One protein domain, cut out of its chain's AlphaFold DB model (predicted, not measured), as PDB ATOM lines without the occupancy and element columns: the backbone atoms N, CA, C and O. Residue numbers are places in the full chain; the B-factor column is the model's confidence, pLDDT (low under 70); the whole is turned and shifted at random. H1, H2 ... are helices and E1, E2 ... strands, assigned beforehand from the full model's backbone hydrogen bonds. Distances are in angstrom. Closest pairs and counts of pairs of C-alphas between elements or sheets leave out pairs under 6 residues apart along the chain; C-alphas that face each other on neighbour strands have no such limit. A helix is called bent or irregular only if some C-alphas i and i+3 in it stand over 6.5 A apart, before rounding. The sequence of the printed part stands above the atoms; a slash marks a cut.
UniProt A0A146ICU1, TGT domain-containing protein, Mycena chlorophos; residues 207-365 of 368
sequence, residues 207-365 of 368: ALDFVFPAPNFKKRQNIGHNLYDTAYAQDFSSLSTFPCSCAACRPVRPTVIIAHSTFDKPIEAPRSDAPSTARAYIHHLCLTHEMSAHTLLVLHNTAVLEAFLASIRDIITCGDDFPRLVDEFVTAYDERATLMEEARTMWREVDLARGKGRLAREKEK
ATOM      1  N   ALA A 207      21.555 -15.141 -24.585       97.56
ATOM      2  CA  ALA A 207      22.582 -14.326 -23.933       97.56
ATOM      3  C   ALA A 207      21.915 -13.295 -23.015       97.56
ATOM      4  O   ALA A 207      21.185 -12.430 -23.497       97.56
ATOM      5  N   LEU A 208      22.152 -13.378 -21.707       97.19
ATOM      6  CA  LEU A 208      21.616 -12.426 -20.731       97.19
ATOM      7  C   LEU A 208      22.255 -11.046 -20.931       97.19
ATOM      8  O   LEU A 208      23.466 -10.951 -21.079       97.19
ATOM      9  N   ASP A 209      21.468  -9.976 -20.922       95.94
ATOM     10  CA  ASP A 209      21.977  -8.611 -21.097       95.94
ATOM     11  C   ASP A 209      21.163  -7.615 -20.268       95.94
ATOM     12  O   ASP A 209      20.448  -6.754 -20.777       95.94
ATOM     13  N   PHE A 210      21.253  -7.772 -18.951       95.94
ATOM     14  CA  PHE A 210      20.653  -6.873 -17.972       95.94
ATOM     15  C   PHE A 210      21.696  -6.454 -16.938       95.94
ATOM     16  O   PHE A 210      22.710  -7.122 -16.735       95.94
ATOM     17  N   VAL A 211      21.427  -5.345 -16.258       96.31
ATOM     18  CA  VAL A 211      22.251  -4.833 -15.161       96.31
ATOM     19  C   VAL A 211      21.363  -4.332 -14.028       96.31
ATOM     20  O   VAL A 211      20.227  -3.904 -14.257       96.31
ATOM     21  N   PHE A 212      21.892  -4.393 -12.811       95.88
ATOM     22  CA  PHE A 212      21.293  -3.827 -11.610       95.88
ATOM     23  C   PHE A 212      22.283  -2.834 -10.981       95.88
ATOM     24  O   PHE A 212      23.456  -3.195 -10.854       95.88
ATOM     25  N   PRO A 213      21.872  -1.607 -10.608       95.56
ATOM     26  CA  PRO A 213      20.553  -0.997 -10.815       95.56
ATOM     27  C   PRO A 213      20.163  -0.868 -12.290       95.56
ATOM     28  O   PRO A 213      21.027  -0.769 -13.162       95.56
ATOM     29  N   ALA A 214      18.860  -0.863 -12.574       95.00
ATOM     30  CA  ALA A 214      18.386  -0.720 -13.943       95.00
ATOM     31  C   ALA A 214      18.644   0.704 -14.480       95.00
ATOM     32  O   ALA A 214      18.306   1.683 -13.811       95.00
ATOM     33  N   PRO A 215      19.202   0.853 -15.695       94.00
ATOM     34  CA  PRO A 215      19.272   2.139 -16.371       94.00
ATOM     35  C   PRO A 215      17.878   2.700 -16.656       94.00
ATOM     36  O   PRO A 215      16.901   1.964 -16.798       94.00
ATOM     37  N   ASN A 216      17.789   4.020 -16.826       90.88
ATOM     38  CA  ASN A 216      16.535   4.656 -17.214       90.88
ATOM     39  C   ASN A 216      16.241   4.400 -18.703       90.88
ATOM     40  O   ASN A 216      16.779   5.074 -19.589       90.88
ATOM     41  N   PHE A 217      15.389   3.413 -18.981       90.19
ATOM     42  CA  PHE A 217      14.956   3.091 -20.335       90.19
ATOM     43  C   PHE A 217      13.654   3.804 -20.702       90.19
ATOM     44  O   PHE A 217      12.696   3.842 -19.938       90.19
ATOM     45  N   LYS A 218      13.565   4.280 -21.951       88.69
ATOM     46  CA  LYS A 218      12.318   4.845 -22.507       88.69
ATOM     47  C   LYS A 218      11.220   3.797 -22.725       88.69
ATOM     48  O   LYS A 218      10.054   4.151 -22.861       88.69
ATOM     49  N   LYS A 219      11.605   2.528 -22.863       90.50
ATOM     50  CA  LYS A 219      10.725   1.379 -23.101       90.50
ATOM     51  C   LYS A 219      11.216   0.207 -22.267       90.50
ATOM     52  O   LYS A 219      12.425   0.074 -22.086       90.50
ATOM     53  N   ARG A 220      10.293  -0.654 -21.844       91.62
ATOM     54  CA  ARG A 220      10.619  -1.909 -21.161       91.62
ATOM     55  C   ARG A 220      11.519  -2.778 -22.048       91.62
ATOM     56  O   ARG A 220      11.260  -2.881 -23.247       91.62
ATOM     57  N   GLN A 221      12.578  -3.338 -21.471       92.62
ATOM     58  CA  GLN A 221      13.585  -4.143 -22.167       92.62
ATOM     59  C   GLN A 221      13.440  -5.627 -21.830       92.62
ATOM     60  O   GLN A 221      12.965  -5.984 -20.755       92.62
ATOM     61  N   ASN A 222      13.894  -6.500 -22.728       93.06
ATOM     62  CA  ASN A 222      14.088  -7.909 -22.397       93.06
ATOM     63  C   ASN A 222      15.337  -8.075 -21.522       93.06
ATOM     64  O   ASN A 222      16.274  -7.288 -21.612       93.06
ATOM     65  N   ILE A 223      15.374  -9.135 -20.715       94.31
ATOM     66  CA  ILE A 223      16.544  -9.494 -19.894       94.31
ATOM     67  C   ILE A 223      17.711 -10.077 -20.710       94.31
ATOM     68  O   ILE A 223      18.748 -10.423 -20.151       94.31
ATOM     69  N   GLY A 224      17.554 -10.251 -22.021       95.12
ATOM     70  CA  GLY A 224      18.586 -10.822 -22.874       95.12
ATOM     71  C   GLY A 224      18.159 -10.981 -24.328       95.12
ATOM     72  O   GLY A 224      17.091 -10.529 -24.746       95.12
ATOM     73  N   HIS A 225      19.014 -11.659 -25.083       95.56
ATOM     74  CA  HIS A 225      18.927 -11.844 -26.524       95.56
ATOM     75  C   HIS A 225      18.705 -13.313 -26.864       95.56
ATOM     76  O   HIS A 225      19.540 -14.153 -26.532       95.56
ATOM     77  N   ASN A 226      17.612 -13.625 -27.563       96.50
ATOM     78  CA  ASN A 226      17.409 -14.934 -28.178       96.50
ATOM     79  C   ASN A 226      18.255 -15.027 -29.455       96.50
ATOM     80  O   ASN A 226      17.862 -14.512 -30.499       96.50
ATOM     81  N   LEU A 227      19.412 -15.687 -29.385       97.19
ATOM     82  CA  LEU A 227      20.366 -15.719 -30.496       97.19
ATOM     83  C   LEU A 227      19.965 -16.665 -31.628       97.19
ATOM     84  O   LEU A 227      20.686 -16.753 -32.616       97.19
ATOM     85  N   TYR A 228      18.812 -17.330 -31.541       96.25
ATOM     86  CA  TYR A 228      18.203 -17.988 -32.695       96.25
ATOM     87  C   TYR A 228      17.468 -17.010 -33.623       96.25
ATOM     88  O   TYR A 228      17.244 -17.344 -34.787       96.25
ATOM     89  N   ASP A 229      17.126 -15.805 -33.153       95.81
ATOM     90  CA  ASP A 229      16.439 -14.802 -33.968       95.81
ATOM     91  C   ASP A 229      17.319 -14.326 -35.134       95.81
ATOM     92  O   ASP A 229      18.483 -13.950 -34.968       95.81
ATOM     93  N   THR A 230      16.729 -14.313 -36.329       95.69
ATOM     94  CA  THR A 230      17.324 -13.789 -37.565       95.69
ATOM     95  C   THR A 230      17.784 -12.337 -37.456       95.69
ATOM     96  O   THR A 230      18.700 -11.942 -38.176       95.69
ATOM     97  N   ALA A 231      17.216 -11.556 -36.529       95.94
ATOM     98  CA  ALA A 231      17.664 -10.200 -36.230       95.94
ATOM     99  C   ALA A 231      19.155 -10.138 -35.846       95.94
ATOM    100  O   ALA A 231      19.821  -9.145 -36.136       95.94
ATOM    101  N   TYR A 232      19.704 -11.207 -35.255       96.81
ATOM    102  CA  TYR A 232      21.111 -11.266 -34.855       96.81
ATOM    103  C   TYR A 232      22.051 -11.762 -35.958       96.81
ATOM    104  O   TYR A 232      23.263 -11.715 -35.766       96.81
ATOM    105  N   ALA A 233      21.555 -12.176 -37.130       96.31
ATOM    106  CA  ALA A 233      22.381 -12.758 -38.196       96.31
ATOM    107  C   ALA A 233      23.493 -11.826 -38.713       96.31
ATOM    108  O   ALA A 233      24.526 -12.294 -39.192       96.31
ATOM    109  N   GLN A 234      23.287 -10.512 -38.615       96.44
ATOM    110  CA  GLN A 234      24.253  -9.481 -39.009       96.44
ATOM    111  C   GLN A 234      24.553  -8.499 -37.866       96.44
ATOM    112  O   GLN A 234      25.055  -7.400 -38.101       96.44
ATOM    113  N   ASP A 235      24.261  -8.887 -36.622       96.56
ATOM    114  CA  ASP A 235      24.597  -8.090 -35.445       96.56
ATOM    115  C   ASP A 235      26.042  -8.368 -35.001       96.56
ATOM    116  O   ASP A 235      26.337  -9.331 -34.291       96.56
ATOM    117  N   PHE A 236      26.967  -7.511 -35.430       95.62
ATOM    118  CA  PHE A 236      28.384  -7.605 -35.065       95.62
ATOM    119  C   PHE A 236      28.723  -6.958 -33.711       95.62
ATOM    120  O   PHE A 236      29.903  -6.835 -33.376       95.62
ATOM    121  N   SER A 237      27.722  -6.537 -32.930       94.00
ATOM    122  CA  SER A 237      27.938  -6.049 -31.567       94.00
ATOM    123  C   SER A 237      28.290  -7.186 -30.596       94.00
ATOM    124  O   SER A 237      28.077  -8.371 -30.876       94.00
ATOM    125  N   SER A 238      28.884  -6.818 -29.458       93.94
ATOM    126  CA  SER A 238      29.215  -7.747 -28.369       93.94
ATOM    127  C   SER A 238      27.953  -8.378 -27.772       93.94
ATOM    128  O   SER A 238      26.858  -7.840 -27.910       93.94
ATOM    129  N   LEU A 239      28.097  -9.500 -27.060       94.25
ATOM    130  CA  LEU A 239      26.972 -10.145 -26.376       94.25
ATOM    131  C   LEU A 239      26.299  -9.216 -25.362       94.25
ATOM    132  O   LEU A 239      25.070  -9.175 -25.325       94.25
ATOM    133  N   SER A 240      27.090  -8.449 -24.604       93.31
ATOM    134  CA  SER A 240      26.571  -7.469 -23.648       93.31
ATOM    135  C   SER A 240      26.613  -6.043 -24.176       93.31
ATOM    136  O   SER A 240      27.628  -5.601 -24.721       93.31
ATOM    137  N   THR A 241      25.541  -5.303 -23.917       92.31
ATOM    138  CA  THR A 241      25.483  -3.844 -24.059       92.31
ATOM    139  C   THR A 241      26.190  -3.143 -22.890       92.31
ATOM    140  O   THR A 241      26.630  -1.999 -23.018       92.31
ATOM    141  N   PHE A 242      26.333  -3.827 -21.751       91.81
ATOM    142  CA  PHE A 242      26.989  -3.325 -20.546       91.81
ATOM    143  C   PHE A 242      28.448  -3.805 -20.446       91.81
ATOM    144  O   PHE A 242      28.844  -4.760 -21.121       91.81
ATOM    145  N   PRO A 243      29.290  -3.166 -19.608       90.50
ATOM    146  CA  PRO A 243      30.646  -3.645 -19.369       90.50
ATOM    147  C   PRO A 243      30.645  -5.090 -18.849       90.50
ATOM    148  O   PRO A 243      30.193  -5.357 -17.739       90.50
ATOM    149  N   CYS A 244      31.186  -6.015 -19.641       93.12
ATOM    150  CA  CYS A 244      31.296  -7.428 -19.290       93.12
ATOM    151  C   CYS A 244      32.753  -7.887 -19.412       93.12
ATOM    152  O   CYS A 244      33.403  -7.693 -20.442       93.12
ATOM    153  N   SER A 245      33.277  -8.490 -18.345       90.19
ATOM    154  CA  SER A 245      34.659  -8.979 -18.243       90.19
ATOM    155  C   SER A 245      34.814 -10.460 -18.608       90.19
ATOM    156  O   SER A 245      35.899 -11.018 -18.447       90.19
ATOM    157  N   CYS A 246      33.751 -11.110 -19.095       94.69
ATOM    158  CA  CYS A 246      33.784 -12.527 -19.437       94.69
ATOM    159  C   CYS A 246      34.693 -12.799 -20.644       94.69
ATOM    160  O   CYS A 246      34.897 -11.944 -21.509       94.69
ATOM    161  N   ALA A 247      35.186 -14.031 -20.751       92.38
ATOM    162  CA  ALA A 247      36.074 -14.427 -21.841       92.38
ATOM    163  C   ALA A 247      35.410 -14.375 -23.234       92.38
ATOM    164  O   ALA A 247      36.125 -14.323 -24.231       92.38
ATOM    165  N   ALA A 248      34.074 -14.359 -23.324       93.31
ATOM    166  CA  ALA A 248      33.365 -14.199 -24.595       93.31
ATOM    167  C   ALA A 248      33.307 -12.726 -25.047       93.31
ATOM    168  O   ALA A 248      33.574 -12.431 -26.213       93.31
ATOM    169  N   CYS A 249      33.003 -11.800 -24.133       94.06
ATOM    170  CA  CYS A 249      32.894 -10.361 -24.406       94.06
ATOM    171  C   CYS A 249      34.256  -9.665 -24.466       94.06
ATOM    172  O   CYS A 249      34.433  -8.735 -25.247       94.06
ATOM    173  N   ARG A 250      35.225 -10.107 -23.661       91.00
ATOM    174  CA  ARG A 250      36.576  -9.542 -23.619       91.00
ATOM    175  C   ARG A 250      37.632 -10.652 -23.584       91.00
ATOM    176  O   ARG A 250      38.286 -10.855 -22.558       91.00
ATOM    177  N   PRO A 251      37.800 -11.403 -24.686       88.81
ATOM    178  CA  PRO A 251      38.821 -12.434 -24.759       88.81
ATOM    179  C   PRO A 251      40.213 -11.815 -24.625       88.81
ATOM    180  O   PRO A 251      40.527 -10.781 -25.213       88.81
ATOM    181  N   VAL A 252      41.070 -12.479 -23.858       86.62
ATOM    182  CA  VAL A 252      42.462 -12.077 -23.647       86.62
ATOM    183  C   VAL A 252      43.352 -13.102 -24.328       86.62
ATOM    184  O   VAL A 252      43.184 -14.304 -24.120       86.62
ATOM    185  N   ARG A 253      44.325 -12.646 -25.124       83.06
ATOM    186  CA  ARG A 253      45.299 -13.567 -25.720       83.06
ATOM    187  C   ARG A 253      46.222 -14.140 -24.637       83.06
ATOM    188  O   ARG A 253      46.741 -13.361 -23.830       83.06
ATOM    189  N   PRO A 254      46.444 -15.468 -24.603       82.19
ATOM    190  CA  PRO A 254      47.391 -16.062 -23.674       82.19
ATOM    191  C   PRO A 254      48.803 -15.540 -23.959       82.19
ATOM    192  O   PRO A 254      49.192 -15.367 -25.112       82.19
ATOM    193  N   THR A 255      49.571 -15.293 -22.899       81.31
ATOM    194  CA  THR A 255      50.962 -14.816 -22.993       81.31
ATOM    195  C   THR A 255      51.937 -15.916 -23.400       81.31
ATOM    196  O   THR A 255      53.052 -15.622 -23.818       81.31
ATOM    197  N   VAL A 256      51.510 -17.178 -23.289       78.81
ATOM    198  CA  VAL A 256      52.278 -18.363 -23.669       78.81
ATOM    199  C   VAL A 256      51.545 -19.069 -24.799       78.81
ATOM    200  O   VAL A 256      50.417 -19.535 -24.627       78.81
ATOM    201  N   ILE A 257      52.191 -19.154 -25.958       77.00
ATOM    202  CA  ILE A 257      51.704 -19.952 -27.082       77.00
ATOM    203  C   ILE A 257      52.166 -21.396 -26.869       77.00
ATOM    204  O   ILE A 257      53.357 -21.646 -26.666       77.00
ATOM    205  N   ILE A 258      51.224 -22.344 -26.893       77.31
ATOM    206  CA  ILE A 258      51.533 -23.773 -26.770       77.31
ATOM    207  C   ILE A 258      52.364 -24.190 -27.989       77.31
ATOM    208  O   ILE A 258      51.906 -24.096 -29.126       77.31
ATOM    209  N   ALA A 259      53.586 -24.652 -27.740       78.75
ATOM    210  CA  ALA A 259      54.435 -25.270 -28.748       78.75
ATOM    211  C   ALA A 259      53.828 -26.622 -29.162       78.75
ATOM    212  O   ALA A 259      53.651 -27.505 -28.323       78.75
ATOM    213  N   HIS A 260      53.491 -26.782 -30.443       80.25
ATOM    214  CA  HIS A 260      52.905 -28.023 -30.966       80.25
ATOM    215  C   HIS A 260      53.961 -29.012 -31.480       80.25
ATOM    216  O   HIS A 260      53.631 -30.151 -31.811       80.25
ATOM    217  N   SER A 261      55.231 -28.608 -31.518       83.44
ATOM    218  CA  SER A 261      56.362 -29.465 -31.854       83.44
ATOM    219  C   SER A 261      57.571 -29.191 -30.959       83.44
ATOM    220  O   SER A 261      57.710 -28.123 -30.368       83.44
ATOM    221  N   THR A 262      58.499 -30.146 -30.906       79.44
ATOM    222  CA  THR A 262      59.799 -29.996 -30.229       79.44
ATOM    223  C   THR A 262      60.726 -28.979 -30.905       79.44
ATOM    224  O   THR A 262      61.768 -28.641 -30.345       79.44
ATOM    225  N   PHE A 263      60.363 -28.502 -32.100       77.00
ATOM    226  CA  PHE A 263      61.082 -27.458 -32.830       77.00
ATOM    227  C   PHE A 263      60.563 -26.053 -32.504       77.00
ATOM    228  O   PHE A 263      61.284 -25.076 -32.716       77.00
ATOM    229  N   ASP A 264      59.350 -25.944 -31.955       78.88
ATOM    230  CA  ASP A 264      58.759 -24.668 -31.572       78.88
ATOM    231  C   ASP A 264      59.314 -24.238 -30.214       78.88
ATOM    232  O   ASP A 264      59.128 -24.902 -29.192       78.88
ATOM    233  N   LYS A 265      60.001 -23.097 -30.181       74.44
ATOM    234  CA  LYS A 265      60.321 -22.447 -28.908       74.44
ATOM    235  C   LYS A 265      59.052 -21.770 -28.386       74.44
ATOM    236  O   LYS A 265      58.356 -21.153 -29.193       74.44
ATOM    237  N   PRO A 266      58.755 -21.830 -27.076       70.19
ATOM    238  CA  PRO A 266      57.673 -21.045 -26.498       70.19
ATOM    239  C   PRO A 266      57.865 -19.574 -26.870       70.19
ATOM    240  O   PRO A 266      58.908 -18.987 -26.580       70.19
ATOM    241  N   ILE A 267      56.883 -19.004 -27.563       74.69
ATOM    242  CA  ILE A 267      56.875 -17.581 -27.893       74.69
ATOM    243  C   ILE A 267      56.106 -16.886 -26.778       74.69
ATOM    244  O   ILE A 267      54.910 -17.125 -26.595       74.69
ATOM    245  N   GLU A 268      56.807 -16.035 -26.037       74.44
ATOM    246  CA  GLU A 268      56.178 -15.105 -25.109       74.44
ATOM    247  C   GLU A 268      55.606 -13.935 -25.909       74.44
ATOM    248  O   GLU A 268      56.327 -13.218 -26.606       74.44
ATOM    249  N   ALA A 269      54.290 -13.763 -25.831       74.81
ATOM    250  CA  ALA A 269      53.595 -12.633 -26.425       74.81
ATOM    251  C   ALA A 269      53.087 -11.704 -25.313       74.81
ATOM    252  O   ALA A 269      52.618 -12.185 -24.274       74.81
ATOM    253  N   PRO A 270      53.142 -10.373 -25.502       78.56
ATOM    254  CA  PRO A 270      52.549  -9.455 -24.546       78.56
ATOM    255  C   PRO A 270      51.042  -9.704 -24.463       78.56
ATOM    256  O   PRO A 270      50.380  -9.978 -25.467       78.56
ATOM    257  N   ARG A 271      50.492  -9.588 -23.253       77.50
ATOM    258  CA  ARG A 271      49.051  -9.711 -23.029       77.50
ATOM    259  C   ARG A 271      48.339  -8.624 -23.837       77.50
ATOM    260  O   ARG A 271      48.590  -7.440 -23.630       77.50
ATOM    261  N   SER A 272      47.456  -9.026 -24.744       81.81
ATOM    262  CA  SER A 272      46.665  -8.103 -25.557       81.81
ATOM    263  C   SER A 272      45.204  -8.533 -25.591       81.81
ATOM    264  O   SER A 272      44.907  -9.731 -25.647       81.81
ATOM    265  N   ASP A 273      44.305  -7.554 -25.624       80.62
ATOM    266  CA  ASP A 273      42.880  -7.798 -25.822       80.62
ATOM    267  C   ASP A 273      42.639  -8.355 -27.238       80.62
ATOM    268  O   ASP A 273      43.277  -7.946 -28.215       80.62
ATOM    269  N   ALA A 274      41.751  -9.341 -27.345       83.00
ATOM    270  CA  ALA A 274      41.244  -9.858 -28.609       83.00
ATOM    271  C   ALA A 274      39.838  -9.285 -28.885       83.00
ATOM    272  O   ALA A 274      39.166  -8.838 -27.953       83.00
ATOM    273  N   PRO A 275      39.383  -9.272 -30.154       84.19
ATOM    274  CA  PRO A 275      38.046  -8.793 -30.493       84.19
ATOM    275  C   PRO A 275      36.967  -9.574 -29.741       84.19
ATOM    276  O   PRO A 275      37.059 -10.797 -29.628       84.19
ATOM    277  N   SER A 276      35.945  -8.872 -29.254       87.81
ATOM    278  CA  SER A 276      34.799  -9.486 -28.585       87.81
ATOM    279  C   SER A 276      34.082 -10.462 -29.507       87.81
ATOM    280  O   SER A 276      33.986 -10.239 -30.717       87.81
ATOM    281  N   THR A 277      33.493 -11.501 -28.930       89.62
ATOM    282  CA  THR A 277      32.630 -12.400 -29.688       89.62
ATOM    283  C   THR A 277      31.353 -11.667 -30.097       89.62
ATOM    284  O   THR A 277      30.620 -11.169 -29.243       89.62
ATOM    285  N   ALA A 278      31.093 -11.596 -31.402       94.50
ATOM    286  CA  ALA A 278      29.905 -10.948 -31.946       94.50
ATOM    287  C   ALA A 278      28.639 -11.803 -31.756       94.50
ATOM    288  O   ALA A 278      28.693 -13.030 -31.891       94.50
ATOM    289  N   ARG A 279      27.482 -11.160 -31.554       96.88
ATOM    290  CA  ARG A 279      26.169 -11.835 -31.514       96.88
ATOM    291  C   ARG A 279      25.898 -12.640 -32.787       96.88
ATOM    292  O   ARG A 279      25.483 -13.788 -32.681       96.88
ATOM    293  N   ALA A 280      26.246 -12.113 -33.961       97.31
ATOM    294  CA  ALA A 280      26.145 -12.812 -35.246       97.31
ATOM    295  C   ALA A 280      26.964 -14.105 -35.305       97.31
ATOM    296  O   ALA A 280      26.535 -15.092 -35.905       97.31
ATOM    297  N   TYR A 281      28.132 -14.128 -34.660       96.62
ATOM    298  CA  TYR A 281      28.949 -15.334 -34.602       96.62
ATOM    299  C   TYR A 281      28.302 -16.396 -33.710       96.62
ATOM    300  O   TYR A 281      28.196 -17.548 -34.123       96.62
ATOM    301  N   ILE A 282      27.801 -16.022 -32.528       96.94
ATOM    302  CA  ILE A 282      27.075 -16.977 -31.682       96.94
ATOM    303  C   ILE A 282      25.771 -17.432 -32.347       96.94
ATOM    304  O   ILE A 282      25.489 -18.622 -32.323       96.94
ATOM    305  N   HIS A 283      25.028 -16.536 -33.002       97.38
ATOM    306  CA  HIS A 283      23.855 -16.886 -33.809       97.38
ATOM    307  C   HIS A 283      24.193 -17.972 -34.837       97.38
ATOM    308  O   HIS A 283      23.525 -19.004 -34.900       97.38
ATOM    309  N   HIS A 284      25.285 -17.792 -35.589       96.44
ATOM    310  CA  HIS A 284      25.777 -18.810 -36.510       96.44
ATOM    311  C   HIS A 284      26.059 -20.142 -35.798       96.44
ATOM    312  O   HIS A 284      25.541 -21.167 -36.235       96.44
ATOM    313  N   LEU A 285      26.806 -20.131 -34.686       96.38
ATOM    314  CA  LEU A 285      27.119 -21.348 -33.927       96.38
ATOM    315  C   LEU A 285      25.863 -22.049 -33.376       96.38
ATOM    316  O   LEU A 285      25.789 -23.279 -33.384       96.38
ATOM    317  N   CYS A 286      24.866 -21.281 -32.927       94.81
ATOM    318  CA  CYS A 286      23.566 -21.779 -32.482       94.81
ATOM    319  C   CYS A 286      22.825 -22.486 -33.624       94.81
ATOM    320  O   CYS A 286      22.344 -23.607 -33.442       94.81
ATOM    321  N   LEU A 287      22.781 -21.882 -34.817       94.38
ATOM    322  CA  LEU A 287      22.187 -22.498 -36.008       94.38
ATOM    323  C   LEU A 287      22.967 -23.735 -36.470       94.38
ATOM    324  O   LEU A 287      22.375 -24.690 -36.973       94.38
ATOM    325  N   THR A 288      24.286 -23.754 -36.278       91.81
ATOM    326  CA  THR A 288      25.139 -24.897 -36.611       91.81
ATOM    327  C   THR A 288      25.325 -25.890 -35.463       91.81
ATOM    328  O   THR A 288      26.169 -26.775 -35.607       91.81
ATOM    329  N   HIS A 289      24.513 -25.841 -34.391       87.56
ATOM    330  CA  HIS A 289      24.607 -26.707 -33.191       87.56
ATOM    331  C   HIS A 289      26.048 -27.010 -32.761       87.56
ATOM    332  O   HIS A 289      26.396 -28.139 -32.417       87.56
ATOM    333  N   GLU A 290      26.911 -26.004 -32.818       92.38
ATOM    334  CA  GLU A 290      28.276 -26.155 -32.342       92.38
ATOM    335  C   GLU A 290      28.288 -26.007 -30.820       92.38
ATOM    336  O   GLU A 290      27.773 -25.029 -30.269       92.38
ATOM    337  N   MET A 291      28.912 -26.956 -30.118       88.62
ATOM    338  CA  MET A 291      28.949 -26.955 -28.646       88.62
ATOM    339  C   MET A 291      29.676 -25.735 -28.055       88.62
ATOM    340  O   MET A 291      29.482 -25.385 -26.885       88.62
ATOM    341  N   SER A 292      30.496 -25.058 -28.863       94.19
ATOM    342  CA  SER A 292      31.151 -23.802 -28.499       94.19
ATOM    343  C   SER A 292      30.152 -22.672 -28.230       94.19
ATOM    344  O   SER A 292      30.432 -21.850 -27.358       94.19
ATOM    345  N   ALA A 293      28.976 -22.663 -28.878       95.31
ATOM    346  CA  ALA A 293      27.916 -21.686 -28.601       95.31
ATOM    347  C   ALA A 293      27.505 -21.732 -27.127       95.31
ATOM    348  O   ALA A 293      27.550 -20.721 -26.429       95.31
ATOM    349  N   HIS A 294      27.179 -22.932 -26.638       95.56
ATOM    350  CA  HIS A 294      26.776 -23.144 -25.252       95.56
ATOM    351  C   HIS A 294      27.880 -22.721 -24.278       95.56
ATOM    352  O   HIS A 294      27.611 -22.016 -23.313       95.56
ATOM    353  N   THR A 295      29.133 -23.086 -24.562       96.12
ATOM    354  CA  THR A 295      30.276 -22.735 -23.702       96.12
ATOM    355  C   THR A 295      30.442 -21.218 -23.573       96.12
ATOM    356  O   THR A 295      30.570 -20.701 -22.465       96.12
ATOM    357  N   LEU A 296      30.399 -20.488 -24.692       96.81
ATOM    358  CA  LEU A 296      30.526 -19.026 -24.705       96.81
ATOM    359  C   LEU A 296      29.345 -18.347 -24.000       96.81
ATOM    360  O   LEU A 296      29.545 -17.374 -23.273       96.81
ATOM    361  N   LEU A 297      28.136 -18.891 -24.158       97.75
ATOM    362  CA  LEU A 297      26.943 -18.392 -23.482       97.75
ATOM    363  C   LEU A 297      26.960 -18.650 -21.977       97.75
ATOM    364  O   LEU A 297      26.595 -17.754 -21.227       97.75
ATOM    365  N   VAL A 298      27.422 -19.814 -21.513       97.31
ATOM    366  CA  VAL A 298      27.579 -20.084 -20.074       97.31
ATOM    367  C   VAL A 298      28.592 -19.118 -19.462       97.31
ATOM    368  O   VAL A 298      28.298 -18.503 -18.442       97.31
ATOM    369  N   LEU A 299      29.749 -18.919 -20.107       96.56
ATOM    370  CA  LEU A 299      30.760 -17.961 -19.642       96.56
ATOM    371  C   LEU A 299      30.194 -16.542 -19.513       96.56
ATOM    372  O   LEU A 299      30.475 -15.846 -18.539       96.56
ATOM    373  N   HIS A 300      29.401 -16.114 -20.494       97.69
ATOM    374  CA  HIS A 300      28.773 -14.797 -20.497       97.69
ATOM    375  C   HIS A 300      27.658 -14.676 -19.452       97.69
ATOM    376  O   HIS A 300      27.701 -13.782 -18.611       97.69
ATOM    377  N   ASN A 301      26.701 -15.602 -19.445       97.94
ATOM    378  CA  ASN A 301      25.535 -15.557 -18.564       97.94
ATOM    379  C   ASN A 301      25.919 -15.683 -17.086       97.94
ATOM    380  O   ASN A 301      25.333 -14.998 -16.247       97.94
ATOM    381  N   THR A 302      26.915 -16.512 -16.757       97.00
ATOM    382  CA  THR A 302      27.435 -16.603 -15.387       97.00
ATOM    383  C   THR A 302      28.101 -15.296 -14.967       97.00
ATOM    384  O   THR A 302      27.820 -14.817 -13.874       97.00
ATOM    385  N   ALA A 303      28.897 -14.658 -15.832       97.06
ATOM    386  CA  ALA A 303      29.510 -13.368 -15.515       97.06
ATOM    387  C   ALA A 303      28.469 -12.247 -15.317       97.06
ATOM    388  O   ALA A 303      28.627 -11.410 -14.430       97.06
ATOM    389  N   VAL A 304      27.385 -12.242 -16.102       97.62
ATOM    390  CA  VAL A 304      26.261 -11.306 -15.916       97.62
ATOM    391  C   VAL A 304      25.575 -11.544 -14.570       97.62
ATOM    392  O   VAL A 304      25.326 -10.588 -13.837       97.62
ATOM    393  N   LEU A 305      25.320 -12.804 -14.205       97.12
ATOM    394  CA  LEU A 305      24.735 -13.153 -12.909       97.12
ATOM    395  C   LEU A 305      25.659 -12.775 -11.736       97.12
ATOM    396  O   LEU A 305      25.188 -12.261 -10.725       97.12
ATOM    397  N   GLU A 306      26.969 -12.986 -11.868       96.50
ATOM    398  CA  GLU A 306      27.962 -12.587 -10.864       96.50
ATOM    399  C   GLU A 306      28.001 -11.071 -10.669       96.50
ATOM    400  O   GLU A 306      27.966 -10.605  -9.528       96.50
ATOM    401  N   ALA A 307      28.024 -10.301 -11.763       97.06
ATOM    402  CA  ALA A 307      27.974  -8.842 -11.718       97.06
ATOM    403  C   ALA A 307      26.664  -8.347 -11.087       97.06
ATOM    404  O   ALA A 307      26.682  -7.459 -10.240       97.06
ATOM    405  N   PHE A 308      25.537  -8.970 -11.432       97.44
ATOM    406  CA  PHE A 308      24.235  -8.681 -10.839       97.44
ATOM    407  C   PHE A 308      24.214  -8.914  -9.320       97.44
ATOM    408  O   PHE A 308      23.824  -8.025  -8.563       97.44
ATOM    409  N   LEU A 309      24.684 -10.076  -8.855       97.25
ATOM    410  CA  LEU A 309      24.774 -10.382  -7.424       97.25
ATOM    411  C   LEU A 309      25.792  -9.484  -6.703       97.25
ATOM    412  O   LEU A 309      25.597  -9.170  -5.530       97.25
ATOM    413  N   ALA A 310      26.868  -9.061  -7.375       96.31
ATOM    414  CA  ALA A 310      27.812  -8.083  -6.835       96.31
ATOM    415  C   ALA A 310      27.144  -6.727  -6.604       96.31
ATOM    416  O   ALA A 310      27.199  -6.221  -5.486       96.31
ATOM    417  N   SER A 311      26.412  -6.212  -7.593       95.81
ATOM    418  CA  SER A 311      25.650  -4.973  -7.441       95.81
ATOM    419  C   SER A 311      24.643  -5.037  -6.294       95.81
ATOM    420  O   SER A 311      24.517  -4.074  -5.545       95.81
ATOM    421  N   ILE A 312      23.938  -6.165  -6.123       97.06
ATOM    422  CA  ILE A 312      23.009  -6.356  -4.996       97.06
ATOM    423  C   ILE A 312      23.741  -6.180  -3.660       97.06
ATOM    424  O   ILE A 312      23.273  -5.429  -2.804       97.06
ATOM    425  N   ARG A 313      24.902  -6.827  -3.487       96.62
ATOM    426  CA  ARG A 313      25.707  -6.703  -2.260       96.62
ATOM    427  C   ARG A 313      26.189  -5.273  -2.032       96.62
ATOM    428  O   ARG A 313      26.089  -4.782  -0.908       96.62
ATOM    429  N   ASP A 314      26.674  -4.613  -3.078       95.62
ATOM    430  CA  ASP A 314      27.166  -3.237  -2.992       95.62
ATOM    431  C   ASP A 314      26.044  -2.285  -2.550       95.62
ATOM    432  O   ASP A 314      26.223  -1.510  -1.612       95.62
ATOM    433  N   ILE A 315      24.855  -2.402  -3.151       95.62
ATOM    434  CA  ILE A 315      23.684  -1.572  -2.829       95.62
ATOM    435  C   ILE A 315      23.217  -1.791  -1.392       95.62
ATOM    436  O   ILE A 315      23.046  -0.815  -0.666       95.62
ATOM    437  N   ILE A 316      23.054  -3.049  -0.967       94.94
ATOM    438  CA  ILE A 316      22.632  -3.378   0.404       94.94
ATOM    439  C   ILE A 316      23.642  -2.838   1.426       94.94
ATOM    440  O   ILE A 316      23.254  -2.374   2.494       94.94
ATOM    441  N   THR A 317      24.936  -2.853   1.094       94.75
ATOM    442  CA  THR A 317      25.989  -2.315   1.968       94.75
ATOM    443  C   THR A 317      25.980  -0.782   2.013       94.75
ATOM    444  O   THR A 317      26.345  -0.198   3.034       94.75
ATOM    445  N   CYS A 318      25.573  -0.116   0.929       87.69
ATOM    446  CA  CYS A 318      25.606   1.344   0.816       87.69
ATOM    447  C   CYS A 318      24.355   2.058   1.361       87.69
ATOM    448  O   CYS A 318      24.461   3.241   1.683       87.69
ATOM    449  N   GLY A 319      23.196   1.394   1.483       81.12
ATOM    450  CA  GLY A 319      22.021   1.983   2.142       81.12
ATOM    451  C   GLY A 319      20.655   1.409   1.746       81.12
ATOM    452  O   GLY A 319      20.541   0.409   1.041       81.12
ATOM    453  N   ASP A 320      19.597   2.096   2.190       72.50
ATOM    454  CA  ASP A 320      18.195   1.637   2.162       72.50
ATOM    455  C   ASP A 320      17.483   1.769   0.799       72.50
ATOM    456  O   ASP A 320      16.277   1.552   0.692       72.50
ATOM    457  N   ASP A 321      18.201   2.113  -0.269       90.25
ATOM    458  CA  ASP A 321      17.618   2.285  -1.606       90.25
ATOM    459  C   ASP A 321      17.238   0.959  -2.287       90.25
ATOM    460  O   ASP A 321      16.574   0.966  -3.326       90.25
ATOM    461  N   PHE A 322      17.631  -0.187  -1.720       94.75
ATOM    462  CA  PHE A 322      17.435  -1.497  -2.342       94.75
ATOM    463  C   PHE A 322      15.977  -1.766  -2.770       94.75
ATOM    464  O   PHE A 322      15.784  -2.079  -3.945       94.75
ATOM    465  N   PRO A 323      14.935  -1.579  -1.929       95.31
ATOM    466  CA  PRO A 323      13.551  -1.835  -2.339       95.31
ATOM    467  C   PRO A 323      13.102  -0.977  -3.530       95.31
ATOM    468  O   PRO A 323      12.490  -1.499  -4.458       95.31
ATOM    469  N   ARG A 324      13.473   0.312  -3.545       95.69
ATOM    470  CA  ARG A 324      13.164   1.228  -4.653       95.69
ATOM    471  C   ARG A 324      13.828   0.767  -5.948       95.69
ATOM    472  O   ARG A 324      13.190   0.750  -6.997       95.69
ATOM    473  N   LEU A 325      15.098   0.369  -5.877       96.44
ATOM    474  CA  LEU A 325      15.850  -0.113  -7.038       96.44
ATOM    475  C   LEU A 325      15.304  -1.443  -7.574       96.44
ATOM    476  O   LEU A 325      15.348  -1.674  -8.782       96.44
ATOM    477  N   VAL A 326      14.755  -2.301  -6.705       96.50
ATOM    478  CA  VAL A 326      14.022  -3.505  -7.125       96.50
ATOM    479  C   VAL A 326      12.788  -3.124  -7.943       96.50
ATOM    480  O   VAL A 326      12.607  -3.650  -9.039       96.50
ATOM    481  N   ASP A 327      11.974  -2.181  -7.469       95.44
ATOM    482  CA  ASP A 327      10.762  -1.756  -8.184       95.44
ATOM    483  C   ASP A 327      11.090  -1.082  -9.534       95.44
ATOM    484  O   ASP A 327      10.417  -1.308 -10.548       95.44
ATOM    485  N   GLU A 328      12.179  -0.312  -9.587       95.44
ATOM    486  CA  GLU A 328      12.719   0.252 -10.830       95.44
ATOM    487  C   GLU A 328      13.173  -0.841 -11.803       95.44
ATOM    488  O   GLU A 328      12.861  -0.772 -12.993       95.44
ATOM    489  N   PHE A 329      13.843  -1.886 -11.312       96.19
ATOM    490  CA  PHE A 329      14.262  -3.022 -12.130       96.19
ATOM    491  C   PHE A 329      13.072  -3.786 -12.722       96.19
ATOM    492  O   PHE A 329      13.069  -4.091 -13.916       96.19
ATOM    493  N   VAL A 330      12.034  -4.039 -11.920       94.25
ATOM    494  CA  VAL A 330      10.797  -4.709 -12.362       94.25
ATOM    495  C   VAL A 330      10.082  -3.901 -13.448       94.25
ATOM    496  O   VAL A 330       9.533  -4.466 -14.401       94.25
ATOM    497  N   THR A 331      10.114  -2.572 -13.331       94.00
ATOM    498  CA  THR A 331       9.546  -1.652 -14.324       94.00
ATOM    499  C   THR A 331      10.379  -1.628 -15.610       94.00
ATOM    500  O   THR A 331       9.827  -1.607 -16.712       94.00
ATOM    501  N   ALA A 332      11.705  -1.658 -15.480       94.94
ATOM    502  CA  ALA A 332      12.654  -1.566 -16.583       94.94
ATOM    503  C   ALA A 332      12.714  -2.832 -17.448       94.94
ATOM    504  O   ALA A 332      12.732  -2.723 -18.678       94.94
ATOM    505  N   TYR A 333      12.729  -4.015 -16.831       95.00
ATOM    506  CA  TYR A 333      12.900  -5.290 -17.526       95.00
ATOM    507  C   TYR A 333      11.629  -6.137 -17.502       95.00
ATOM    508  O   TYR A 333      10.919  -6.195 -16.494       95.00
ATOM    509  N   ASP A 334      11.337  -6.809 -18.613       89.88
ATOM    510  CA  ASP A 334      10.237  -7.764 -18.681       89.88
ATOM    511  C   ASP A 334      10.578  -9.043 -17.912       89.88
ATOM    512  O   ASP A 334      11.622  -9.657 -18.119       89.88
ATOM    513  N   GLU A 335       9.686  -9.418 -17.001       78.44
ATOM    514  CA  GLU A 335       9.770 -10.652 -16.218       78.44
ATOM    515  C   GLU A 335       9.232 -11.855 -17.002       78.44
ATOM    516  O   GLU A 335       9.564 -13.003 -16.703       78.44
ATOM    517  N   ARG A 336       8.373 -11.616 -18.003       70.44
ATOM    518  CA  ARG A 336       7.648 -12.686 -18.688       70.44
ATOM    519  C   ARG A 336       8.613 -13.683 -19.323       70.44
ATOM    520  O   ARG A 336       9.549 -13.323 -20.030       70.44
ATOM    521  N   ALA A 337       8.312 -14.968 -19.141       67.81
ATOM    522  CA  ALA A 337       9.091 -16.076 -19.691       67.81
ATOM    523  C   ALA A 337       9.024 -16.196 -21.230       67.81
ATOM    524  O   ALA A 337       9.541 -17.174 -21.770       67.81
ATOM    525  N   THR A 338       8.433 -15.222 -21.932       83.56
ATOM    526  CA  THR A 338       8.267 -15.215 -23.392       83.56
ATOM    527  C   THR A 338       9.604 -15.369 -24.099       83.56
ATOM    528  O   THR A 338       9.740 -16.264 -24.922       83.56
ATOM    529  N   LEU A 339      10.633 -14.619 -23.685       90.88
ATOM    530  CA  LEU A 339      11.979 -14.732 -24.257       90.88
ATOM    531  C   LEU A 339      12.513 -16.172 -24.195       90.88
ATOM    532  O   LEU A 339      13.039 -16.699 -25.173       90.88
ATOM    533  N   MET A 340      12.385 -16.815 -23.033       91.25
ATOM    534  CA  MET A 340      12.909 -18.162 -22.809       91.25
ATOM    535  C   MET A 340      12.066 -19.237 -23.505       91.25
ATOM    536  O   MET A 340      12.596 -20.266 -23.922       91.25
ATOM    537  N   GLU A 341      10.753 -19.040 -23.603       91.25
ATOM    538  CA  GLU A 341       9.834 -19.925 -24.319       91.25
ATOM    539  C   GLU A 341      10.042 -19.857 -25.837       91.25
ATOM    540  O   GLU A 341      10.176 -20.898 -26.487       91.25
ATOM    541  N   GLU A 342      10.159 -18.648 -26.385       93.25
ATOM    542  CA  GLU A 342      10.492 -18.393 -27.787       93.25
ATOM    543  C   GLU A 342      11.851 -19.003 -28.136       93.25
ATOM    544  O   GLU A 342      11.949 -19.793 -29.075       93.25
ATOM    545  N   ALA A 343      12.884 -18.737 -27.330       94.12
ATOM    546  CA  ALA A 343      14.219 -19.288 -27.551       94.12
ATOM    547  C   ALA A 343      14.228 -20.822 -27.536       94.12
ATOM    548  O   ALA A 343      14.797 -21.452 -28.426       94.12
ATOM    549  N   ARG A 344      13.524 -21.454 -26.583       94.12
ATOM    550  CA  ARG A 344      13.376 -22.919 -26.550       94.12
ATOM    551  C   ARG A 344      12.627 -23.463 -27.761       94.12
ATOM    552  O   ARG A 344      12.947 -24.557 -28.222       94.12
ATOM    553  N   THR A 345      11.631 -22.738 -28.259       94.94
ATOM    554  CA  THR A 345      10.883 -23.127 -29.459       94.94
ATOM    555  C   THR A 345      11.791 -23.091 -30.685       94.94
ATOM    556  O   THR A 345      11.924 -24.105 -31.366       94.94
ATOM    557  N   MET A 346      12.521 -21.994 -30.890       94.44
ATOM    558  CA  MET A 346      13.462 -21.864 -32.005       94.44
ATOM    559  C   MET A 346      14.625 -22.860 -31.908       94.44
ATOM    560  O   MET A 346      14.996 -23.476 -32.905       94.44
ATOM    561  N   TRP A 347      15.155 -23.103 -30.706       93.19
ATOM    562  CA  TRP A 347      16.153 -24.149 -30.473       93.19
ATOM    563  C   TRP A 347      15.652 -25.521 -30.955       93.19
ATOM    564  O   TRP A 347      16.363 -26.215 -31.684       93.19
ATOM    565  N   ARG A 348      14.404 -25.893 -30.614       91.06
ATOM    566  CA  ARG A 348      13.785 -27.156 -31.065       91.06
ATOM    567  C   ARG A 348      13.643 -27.211 -32.581       91.06
ATOM    568  O   ARG A 348      13.863 -28.269 -33.160       91.06
ATOM    569  N   GLU A 349      13.273 -26.110 -33.228       90.94
ATOM    570  CA  GLU A 349      13.151 -26.051 -34.690       90.94
ATOM    571  C   GLU A 349      14.492 -26.318 -35.378       90.94
ATOM    572  O   GLU A 349      14.568 -27.136 -36.299       90.94
ATOM    573  N   VAL A 350      15.572 -25.697 -34.894       87.75
ATOM    574  CA  VAL A 350      16.921 -25.926 -35.424       87.75
ATOM    575  C   VAL A 350      17.386 -27.359 -35.137       87.75
ATOM    576  O   VAL A 350      17.956 -28.007 -36.017       87.75
ATOM    577  N   ASP A 351      17.130 -27.884 -33.935       86.06
ATOM    578  CA  ASP A 351      17.455 -29.273 -33.570       86.06
ATOM    579  C   ASP A 351      16.731 -30.283 -34.472       86.06
ATOM    580  O   ASP A 351      17.338 -31.196 -35.039       86.06
ATOM    581  N   LEU A 352      15.433 -30.071 -34.712       84.88
ATOM    582  CA  LEU A 352      14.649 -30.873 -35.646       84.88
ATOM    583  C   LEU A 352      15.194 -30.766 -37.071       84.88
ATOM    584  O   LEU A 352      15.297 -31.788 -37.752       84.88
ATOM    585  N   ALA A 353      15.582 -29.576 -37.526       83.12
ATOM    586  CA  ALA A 353      16.129 -29.385 -38.863       83.12
ATOM    587  C   ALA A 353      17.452 -30.142 -39.083       83.12
ATOM    588  O   ALA A 353      17.691 -30.616 -40.198       83.12
ATOM    589  N   ARG A 354      18.291 -30.298 -38.047       74.38
ATOM    590  CA  ARG A 354      19.643 -30.879 -38.176       74.38
ATOM    591  C   ARG A 354      19.764 -32.330 -37.707       74.38
ATOM    592  O   ARG A 354      20.461 -33.098 -38.365       74.38
ATOM    593  N   GLY A 355      19.087 -32.719 -36.626       62.16
ATOM    594  CA  GLY A 355      19.201 -34.051 -36.020       62.16
ATOM    595  C   GLY A 355      18.190 -35.074 -36.549       62.16
ATOM    596  O   GLY A 355      18.566 -36.117 -37.080       62.16
ATOM    597  N   LYS A 356      16.885 -34.793 -36.412       53.25
ATOM    598  CA  LYS A 356      15.809 -35.781 -36.669       53.25
ATOM    599  C   LYS A 356      15.114 -35.622 -38.016       53.25
ATOM    600  O   LYS A 356      14.696 -36.615 -38.598       53.25
ATOM    601  N   GLY A 357      15.022 -34.405 -38.539       53.62
ATOM    602  CA  GLY A 357      14.404 -34.119 -39.831       53.62
ATOM    603  C   GLY A 357      15.223 -34.642 -41.005       53.62
ATOM    604  O   GLY A 357      14.642 -34.994 -42.024       53.62
ATOM    605  N   ARG A 358      16.551 -34.744 -40.866       52.59
ATOM    606  CA  ARG A 358      17.410 -35.384 -41.868       52.59
ATOM    607  C   ARG A 358      17.216 -36.902 -41.881       52.59
ATOM    608  O   ARG A 358      16.930 -37.441 -42.937       52.59
ATOM    609  N   LEU A 359      17.252 -37.557 -40.718       54.62
ATOM    610  CA  LEU A 359      17.002 -39.001 -40.601       54.62
ATOM    611  C   LEU A 359      15.565 -39.396 -40.984       54.62
ATOM    612  O   LEU A 359      15.362 -40.461 -41.552       54.62
ATOM    613  N   ALA A 360      14.566 -38.558 -40.691       55.50
ATOM    614  CA  ALA A 360      13.183 -38.779 -41.122       55.50
ATOM    615  C   ALA A 360      13.031 -38.620 -42.643       55.50
ATOM    616  O   ALA A 360      12.457 -39.493 -43.281       55.50
ATOM    617  N   ARG A 361      13.626 -37.573 -43.237       60.34
ATOM    618  CA  ARG A 361      13.654 -37.374 -44.698       60.34
ATOM    619  C   ARG A 361      14.453 -38.453 -45.433       60.34
ATOM    620  O   ARG A 361      14.106 -38.798 -46.556       60.34
ATOM    621  N   GLU A 362      15.523 -38.963 -44.828       61.81
ATOM    622  CA  GLU A 362      16.304 -40.090 -45.354       61.81
ATOM    623  C   GLU A 362      15.490 -41.393 -45.269       61.81
ATOM    624  O   GLU A 362      15.373 -42.086 -46.271       61.81
ATOM    625  N   LYS A 363      14.797 -41.668 -44.152       60.72
ATOM    626  CA  LYS A 363      13.888 -42.826 -44.035       60.72
ATOM    627  C   LYS A 363      12.684 -42.777 -44.977       60.72
ATOM    628  O   LYS A 363      12.266 -43.822 -45.456       60.72
ATOM    629  N   GLU A 364      12.113 -41.601 -45.228       66.38
ATOM    630  CA  GLU A 364      11.024 -41.429 -46.202       66.38
ATOM    631  C   GLU A 364      11.511 -41.623 -47.641       66.38
ATOM    632  O   GLU A 364      10.792 -42.212 -48.440       66.38
ATOM    633  N   LYS A 365      12.742 -41.193 -47.955       64.25
ATOM    634  CA  LYS A 365      13.399 -41.472 -49.242       64.25
ATOM    635  C   LYS A 365      13.766 -42.941 -49.433       64.25
ATOM    636  O   LYS A 365      13.715 -43.412 -50.558       64.25
TER     637      LYS A 365
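This is residues 207 to 365 of the 368 residues of the protein "TGT domain-containing protein" of Mycena chlorophos (UniProt A0A146ICU1). Two long helices, H2 and the bent H4, run in opposite ways on two sides of a core of loops, which holds the short strand E1 and the first printed residues; H1 sits between H2 and H4a at one end, and H3 leads back from the far end of H2. From this core the long unnamed stretch between E1 and H1 sends out a bare looped arm, residues 252 to 273, while arm H4b carries H4 on beyond the body. The printed part has 159 residues, with one named strand and four named helices in the order E1, H1, H2, H3, H4; the class is mostly helix, though under half of the residues, 79, are in named elements. The whole is loose, with a radius of gyration of the C-alphas of 20.2 A, and flat, spanning 60 by 55 by 23 A.

Residues 207 to 223 have no named element. E1 is residues 224 to 226, with C-alpha 224 at (18.586, -10.822, -22.874). After residues 227 to 278, again with no named element, H1 takes residues 279 to 287 and measures 12.2 A. H2, residues 291 to 318, begins with C-alpha 291 at (28.949, -26.955, -28.646) and is 41.0 A long. H3, residues 322 to 332, measures 15.0 A. H4, residues 338 to 365, was assigned as one helix by its hydrogen bonds but is bent: C-alphas 353 and 356 are 6.8 A apart. Its arms are H4a, residues 338 to 353, 22.4 A long, and H4b, residues 356 to 365, 14.0 A long, ending with C-alpha 365 at (13.399, -41.472, -49.242).

Residues 207 to 208 pair antiparallel with residues 224 to 225 of E1, which pairs with no named strand. The closest C-alphas of E1 and H4a, those of Asn 226 and Ala 343, are 5.4 A apart. H1 and H2 touch at a steep tilt of 50 degrees, opposite ways, H2 with residues 291 to 293 alone; the closest C-alphas, of Leu 285 and Ala 293, are 5.4 A apart. H1 and H4a are close but not clearly touching, with the C-alphas of Leu 287 and Val 350 closest at 6.3 A. H2 and H3 only just touch, with 3 pairs of C-alphas within 8 A, and only at the corner; the closest are those of Ile 316 and Phe 322, 6.2 A. H4a and H4b are near each other at a shallow tilt of 33 degrees, only just short of steep. H2 is apart from H4a. In H1, H2, H3, H4a and H4b every O i to N i+4 pair is within hydrogen-bond range.

The two C-alphas farthest apart, of Gly 319 and Lys 365, are 67.8 A apart. The printed part has no cut. The link from E1 to H1, 52 residues, is long; the other three are tight. Residues 316 to 321, of which 316 to 318 belong to H2, stand free. The mean pLDDT of the printed part is 88.6; residue 337 and residues 355 to 365 are under 70.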